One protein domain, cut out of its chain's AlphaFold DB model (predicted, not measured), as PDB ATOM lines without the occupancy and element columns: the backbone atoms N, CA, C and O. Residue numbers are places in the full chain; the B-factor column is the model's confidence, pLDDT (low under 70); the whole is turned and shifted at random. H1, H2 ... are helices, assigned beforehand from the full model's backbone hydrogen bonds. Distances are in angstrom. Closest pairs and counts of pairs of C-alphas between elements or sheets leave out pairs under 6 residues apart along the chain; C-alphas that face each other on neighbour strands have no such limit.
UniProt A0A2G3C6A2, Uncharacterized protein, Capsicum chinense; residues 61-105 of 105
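What this domain is: This is residues 61 to 105 of the 105 residues of an uncharacterized protein of Capsicum chinense (UniProt A0A2G3C6A2). Two helices meet near their first residues as an L, the longer H1 making one arm and the shorter H2 the other. The lead-in, residues 61 to 69, and the link, residues 83 to 93, make two loops on the side of H1 away from the last residues of H2, and the link folds back from the end of H1 to the start of H2. The printed part has 45 residues with two named helices, H1 then H2, and no named strand; its class is all helix, though under half of the residues, 22 of 45, are in named elements. The whole is compact, with a radius of gyration of the C-alphas of 10.7 A, and flat, spanning 29 by 27 by 13 A.

Where its parts are: The printed part begins at Ala 61, with its C-alpha at (102.639, 13.861, 64.088). H1, residues 70 to 82, begins with C-alpha 70 at (97.985, 7.334, 73.351) and measures 18.4 A from first to last C-alpha. H2, residues 94 to 102, measures 11.6 A and ends with C-alpha 102 at (99.158, -7.611, 70.082).

How they stand to each other: H1 touches H2 with its residues 72 to 76 alone, with 5 pairs of C-alphas within 8 A. The closest C-alphas of the two helices are those of Pro 72 and Leu 97, 6.3 A apart. Their lines are about perpendicular, at 75 degrees, and their centres are 11.8 A apart. In H1 and H2 every backbone O i to N i+4 pair is within hydrogen-bond range.

The domain as a whole: The two C-alphas farthest apart are those of Gly 66 and Gly 84, at 30.0 A. The link from H1 to H2, 11 residues, is long. The printed part has no cut and ends at Leu 105, the chain's last residue. The mean pLDDT of the printed part is 81.5, and no printed residue is under 70.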
ATOM      1  N   ALA A  61     104.043  14.104  64.367       80.94
ATOM      2  CA  ALA A  61     102.639  13.861  64.088       80.94
ATOM      3  C   ALA A  61     101.885  13.556  65.391       80.94
ATOM      4  O   ALA A  61     102.186  12.597  66.108       80.94
ATOM      5  N   GLN A  62     100.889  14.386  65.695       76.44
ATOM      6  CA  GLN A  62     100.060  14.227  66.883       76.44
ATOM      7  C   GLN A  62      98.914  13.249  66.629       76.44
ATOM      8  O   GLN A  62      98.341  13.182  65.537       76.44
ATOM      9  N   GLN A  63      98.535  12.522  67.675       76.12
ATOM     10  CA  GLN A  63      97.305  11.744  67.685       76.12
ATOM     11  C   GLN A  63      96.094  12.677  67.502       76.12
ATOM     12  O   GLN A  63      96.062  13.798  68.014       76.12
ATOM     13  N   ILE A  64      95.068  12.214  66.781       74.94
ATOM     14  CA  ILE A  64      93.824  12.974  66.611       74.94
ATOM     15  C   ILE A  64      93.170  13.191  67.983       74.94
ATOM     16  O   ILE A  64      92.941  12.239  68.729       74.94
ATOM     17  N   ILE A  65      92.831  14.447  68.291       73.44
ATOM     18  CA  ILE A  65      92.137  14.839  69.526       73.44
ATOM     19  C   ILE A  65      90.867  13.999  69.721       73.44
ATOM     20  O   ILE A  65      90.047  13.879  68.810       73.44
ATOM     21  N   GLY A  66      90.684  13.470  70.934       72.00
ATOM     22  CA  GLY A  66      89.528  12.644  71.305       72.00
ATOM     23  C   GLY A  66      89.745  11.140  71.143       72.00
ATOM     24  O   GLY A  66      88.808  10.367  71.333       72.00
ATOM     25  N   ARG A  67      90.966  10.717  70.808       72.25
ATOM     26  CA  ARG A  67      91.366   9.314  70.739       72.25
ATOM     27  C   ARG A  67      92.117   8.922  72.024       72.25
ATOM     28  O   ARG A  67      92.937   9.691  72.512       72.25
ATOM     29  N   LEU A  68      91.793   7.759  72.597       72.31
ATOM     30  CA  LEU A  68      92.322   7.294  73.896       72.31
ATOM     31  C   LEU A  68      93.548   6.373  73.776       72.31
ATOM     32  O   LEU A  68      94.157   6.029  74.781       72.31
ATOM     33  N   ASP A  69      93.935   5.971  72.567       70.94
ATOM     34  CA  ASP A  69      95.076   5.081  72.321       70.94
ATOM     35  C   ASP A  69      96.396   5.858  72.204       70.94
ATOM     36  O   ASP A  69      97.126   5.773  71.217       70.94
ATOM     37  N   CYS A  70      96.704   6.640  73.240       78.81
ATOM     38  CA  CYS A  70      97.985   7.334  73.351       78.81
ATOM     39  C   CYS A  70      99.152   6.357  73.566       78.81
ATOM     40  O   CYS A  70     100.258   6.615  73.093       78.81
ATOM     41  N   CYS A  71      98.909   5.211  74.214       81.62
ATOM     42  CA  CYS A  71      99.959   4.244  74.539       81.62
ATOM     43  C   CYS A  71     100.681   3.686  73.297       81.62
ATOM     44  O   CYS A  71     101.909   3.757  73.276       81.62
ATOM     45  N   PRO A  72      99.998   3.208  72.233       80.50
ATOM     46  CA  PRO A  72     100.676   2.782  71.004       80.50
ATOM     47  C   PRO A  72     101.548   3.870  70.365       80.50
ATOM     48  O   PRO A  72     102.637   3.574  69.883       80.50
ATOM     49  N   PHE A  73     101.092   5.126  70.388       82.31
ATOM     50  CA  PHE A  73     101.836   6.269  69.854       82.31
ATOM     51  C   PHE A  73     103.120   6.536  70.649       82.31
ATOM     52  O   PHE A  73     104.191   6.658  70.060       82.31
ATOM     53  N   VAL A  74     103.018   6.593  71.981       84.81
ATOM     54  CA  VAL A  74     104.179   6.791  72.862       84.81
ATOM     55  C   VAL A  74     105.167   5.641  72.706       84.81
ATOM     56  O   VAL A  74     106.352   5.894  72.522       84.81
ATOM     57  N   THR A  75     104.678   4.398  72.697       87.00
ATOM     58  CA  THR A  75     105.530   3.201  72.599       87.00
ATOM     59  C   THR A  75     106.312   3.177  71.286       87.00
ATOM     60  O   THR A  75     107.514   2.924  71.278       87.00
ATOM     61  N   ALA A  76     105.660   3.522  70.172       85.88
ATOM     62  CA  ALA A  76     106.333   3.635  68.886       85.88
ATOM     63  C   ALA A  76     107.426   4.715  68.904       85.88
ATOM     64  O   ALA A  76     108.551   4.441  68.502       85.88
ATOM     65  N   TYR A  77     107.146   5.921  69.408       86.38
ATOM     66  CA  TYR A  77     108.172   6.968  69.479       86.38
ATOM     67  C   TYR A  77     109.341   6.597  70.393       86.38
ATOM     68  O   TYR A  77     110.488   6.883  70.052       86.38
ATOM     69  N   THR A  78     109.083   5.921  71.516       87.94
ATOM     70  CA  THR A  78     110.156   5.419  72.380       87.94
ATOM     71  C   THR A  78     111.008   4.353  71.695       87.94
ATOM     72  O   THR A  78     112.217   4.346  71.898       87.94
ATOM     73  N   GLU A  79     110.416   3.497  70.856       88.62
ATOM     74  CA  GLU A  79     111.139   2.499  70.053       88.62
ATOM     75  C   GLU A  79     112.061   3.185  69.031       88.62
ATOM     76  O   GLU A  79     113.265   2.954  69.058       88.62
ATOM     77  N   TYR A  80     111.535   4.126  68.231       88.31
ATOM     78  CA  TYR A  80     112.332   4.906  67.270       88.31
ATOM     79  C   TYR A  80     113.539   5.583  67.934       88.31
ATOM     80  O   TYR A  80     114.658   5.483  67.436       88.31
ATOM     81  N   LEU A  81     113.325   6.248  69.074       87.56
ATOM     82  CA  LEU A  81     114.400   6.917  69.808       87.56
ATOM     83  C   LEU A  81     115.421   5.927  70.382       87.56
ATOM     84  O   LEU A  81     116.611   6.234  70.398       87.56
ATOM     85  N   SER A  82     114.975   4.750  70.828       88.50
ATOM     86  CA  SER A  82     115.863   3.704  71.353       88.50
ATOM     87  C   SER A  82     116.761   3.121  70.263       88.50
ATOM     88  O   SER A  82     117.937   2.867  70.511       88.50
ATOM     89  N   ASP A  83     116.237   2.996  69.044       90.88
ATOM     90  CA  ASP A  83     116.983   2.543  67.865       90.88
ATOM     91  C   ASP A  83     117.867   3.650  67.250       90.88
ATOM     92  O   ASP A  83     118.547   3.427  66.246       90.88
ATOM     93  N   GLY A  84     117.855   4.865  67.816       85.69
ATOM     94  CA  GLY A  84     118.558   6.030  67.268       85.69
ATOM     95  C   GLY A  84     117.970   6.538  65.947       85.69
ATOM     96  O   GLY A  84     118.629   7.277  65.212       85.69
ATOM     97  N   LEU A  85     116.739   6.137  65.623       84.81
ATOM     98  CA  LEU A  85     116.029   6.531  64.415       84.81
ATOM     99  C   LEU A  85     115.361   7.897  64.594       84.81
ATOM    100  O   LEU A  85     114.900   8.272  65.674       84.81
ATOM    101  N   HIS A  86     115.263   8.647  63.495       82.38
ATOM    102  CA  HIS A  86     114.532   9.907  63.507       82.38
ATOM    103  C   HIS A  86     113.036   9.659  63.697       82.38
ATOM    104  O   HIS A  86     112.453   8.761  63.084       82.38
ATOM    105  N   VAL A  87     112.415  10.499  64.521       82.50
ATOM    106  CA  VAL A  87     110.983  10.441  64.776       82.50
ATOM    107  C   VAL A  87     110.220  10.764  63.483       82.50
ATOM    108  O   VAL A  87     110.394  11.854  62.935       82.50
ATOM    109  N   PRO A  88     109.367   9.855  62.979       77.94
ATOM    110  CA  PRO A  88     108.594  10.118  61.778       77.94
ATOM    111  C   PRO A  88     107.601  11.264  61.999       77.94
ATOM    112  O   PRO A  88     106.852  11.316  62.971       77.94
ATOM    113  N   ASN A  89     107.590  12.180  61.041       79.19
ATOM    114  CA  ASN A  89     106.717  13.349  60.955       79.19
ATOM    115  C   ASN A  89     105.402  13.061  60.199       79.19
ATOM    116  O   ASN A  89     104.534  13.926  60.085       79.19
ATOM    117  N   TYR A  90     105.220  11.830  59.714       75.56
ATOM    118  CA  TYR A  90     103.943  11.321  59.221       75.56
ATOM    119  C   TYR A  90     103.158  10.638  60.349       75.56
ATOM    120  O   TYR A  90     103.728  10.125  61.309       75.56
ATOM    121  N   GLY A  91     101.826  10.640  60.247       74.44
ATOM    122  CA  GLY A  91     100.964  10.009  61.248       74.44
ATOM    123  C   GLY A  91     101.236   8.511  61.377       74.44
ATOM    124  O   GLY A  91     101.271   7.799  60.376       74.44
ATOM    125  N   LEU A  92     101.392   8.033  62.612       79.50
ATOM    126  CA  LEU A  92     101.538   6.608  62.894       79.50
ATOM    127  C   LEU A  92     100.196   5.882  62.719       79.50
ATOM    128  O   LEU A  92      99.173   6.288  63.284       79.50
ATOM    129  N   ASP A  93     100.197   4.780  61.963       82.75
ATOM    130  CA  ASP A  93      99.028   3.907  61.864       82.75
ATOM    131  C   ASP A  93      98.891   3.078  63.142       82.75
ATOM    132  O   ASP A  93      99.501   2.024  63.325       82.75
ATOM    133  N   VAL A  94      98.041   3.561  64.038       76.56
ATOM    134  CA  VAL A  94      97.739   2.881  65.295       76.56
ATOM    135  C   VAL A  94      97.105   1.507  65.080       76.56
ATOM    136  O   VAL A  94      97.282   0.632  65.917       76.56
ATOM    137  N   GLY A  95      96.380   1.284  63.979       81.88
ATOM    138  CA  GLY A  95      95.842  -0.040  63.668       81.88
ATOM    139  C   GLY A  95      96.964  -1.048  63.413       81.88
ATOM    140  O   GLY A  95      96.915  -2.172  63.915       81.88
ATOM    141  N   LEU A  96      97.997  -0.627  62.683       83.06
ATOM    142  CA  LEU A  96      99.196  -1.423  62.429       83.06
ATOM    143  C   LEU A  96     100.047  -1.599  63.692       83.06
ATOM    144  O   LEU A  96     100.454  -2.721  63.990       83.06
ATOM    145  N   LEU A  97     100.246  -0.535  64.478       83.06
ATOM    146  CA  LEU A  97     100.961  -0.613  65.756       83.06
ATOM    147  C   LEU A  97     100.259  -1.551  66.743       83.06
ATOM    148  O   LEU A  97     100.909  -2.422  67.312       83.06
ATOM    149  N   SER A  98      98.936  -1.448  66.898       82.00
ATOM    150  CA  SER A  98      98.174  -2.359  67.760       82.00
ATOM    151  C   SER A  98      98.300  -3.812  67.317       82.00
ATOM    152  O   SER A  98      98.467  -4.675  68.167       82.00
ATOM    153  N   LYS A  99      98.267  -4.107  66.009       86.56
ATOM    154  CA  LYS A  99      98.489  -5.476  65.511       86.56
ATOM    155  C   LYS A  99      99.889  -5.985  65.841       86.56
ATOM    156  O   LYS A  99     100.026  -7.128  66.259       86.56
ATOM    157  N   ARG A 100     100.911  -5.140  65.668       85.06
ATOM    158  CA  ARG A 100     102.303  -5.486  65.978       85.06
ATOM    159  C   ARG A 100     102.478  -5.802  67.463       85.06
ATOM    160  O   ARG A 100     103.020  -6.850  67.782       85.06
ATOM    161  N   TYR A 101     101.981  -4.942  68.352       82.50
ATOM    162  CA  TYR A 101     102.097  -5.150  69.797       82.50
ATOM    163  C   TYR A 101     101.204  -6.281  70.316       82.50
ATOM    164  O   TYR A 101     101.623  -7.018  71.200       82.50
ATOM    165  N   ALA A 102     100.013  -6.476  69.743       84.94
ATOM    166  CA  ALA A 102      99.158  -7.611  70.082       84.94
ATOM    167  C   ALA A 102      99.777  -8.959  69.682       84.94
ATOM    168  O   ALA A 102      99.496  -9.951  70.333       84.94
ATOM    169  N   ALA A 103     100.616  -9.001  68.642       88.12
ATOM    170  CA  ALA A 103     101.337 -10.212  68.242       88.12
ATOM    171  C   ALA A 103     102.544 -10.546  69.143       88.12
ATOM    172  O   ALA A 103     103.121 -11.620  69.001       88.12
ATOM    173  N   LEU A 104     102.952  -9.626  70.025       79.94
ATOM    174  CA  LEU A 104     104.049  -9.816  70.981       79.94
ATOM    175  C   LEU A 104     103.566 -10.296  72.365       79.94
ATOM    176  O   LEU A 104     104.403 -10.567  73.225       79.94
ATOM    177  N   LEU A 105     102.246 -10.374  72.576       79.00
ATOM    178  CA  LEU A 105     101.570 -10.897  73.772       79.00
ATOM    179  C   LEU A 105     101.053 -12.315  73.512       79.00
ATOM    180  O   LEU A 105     101.135 -13.132  74.455       79.00
TER     181      LEU A 105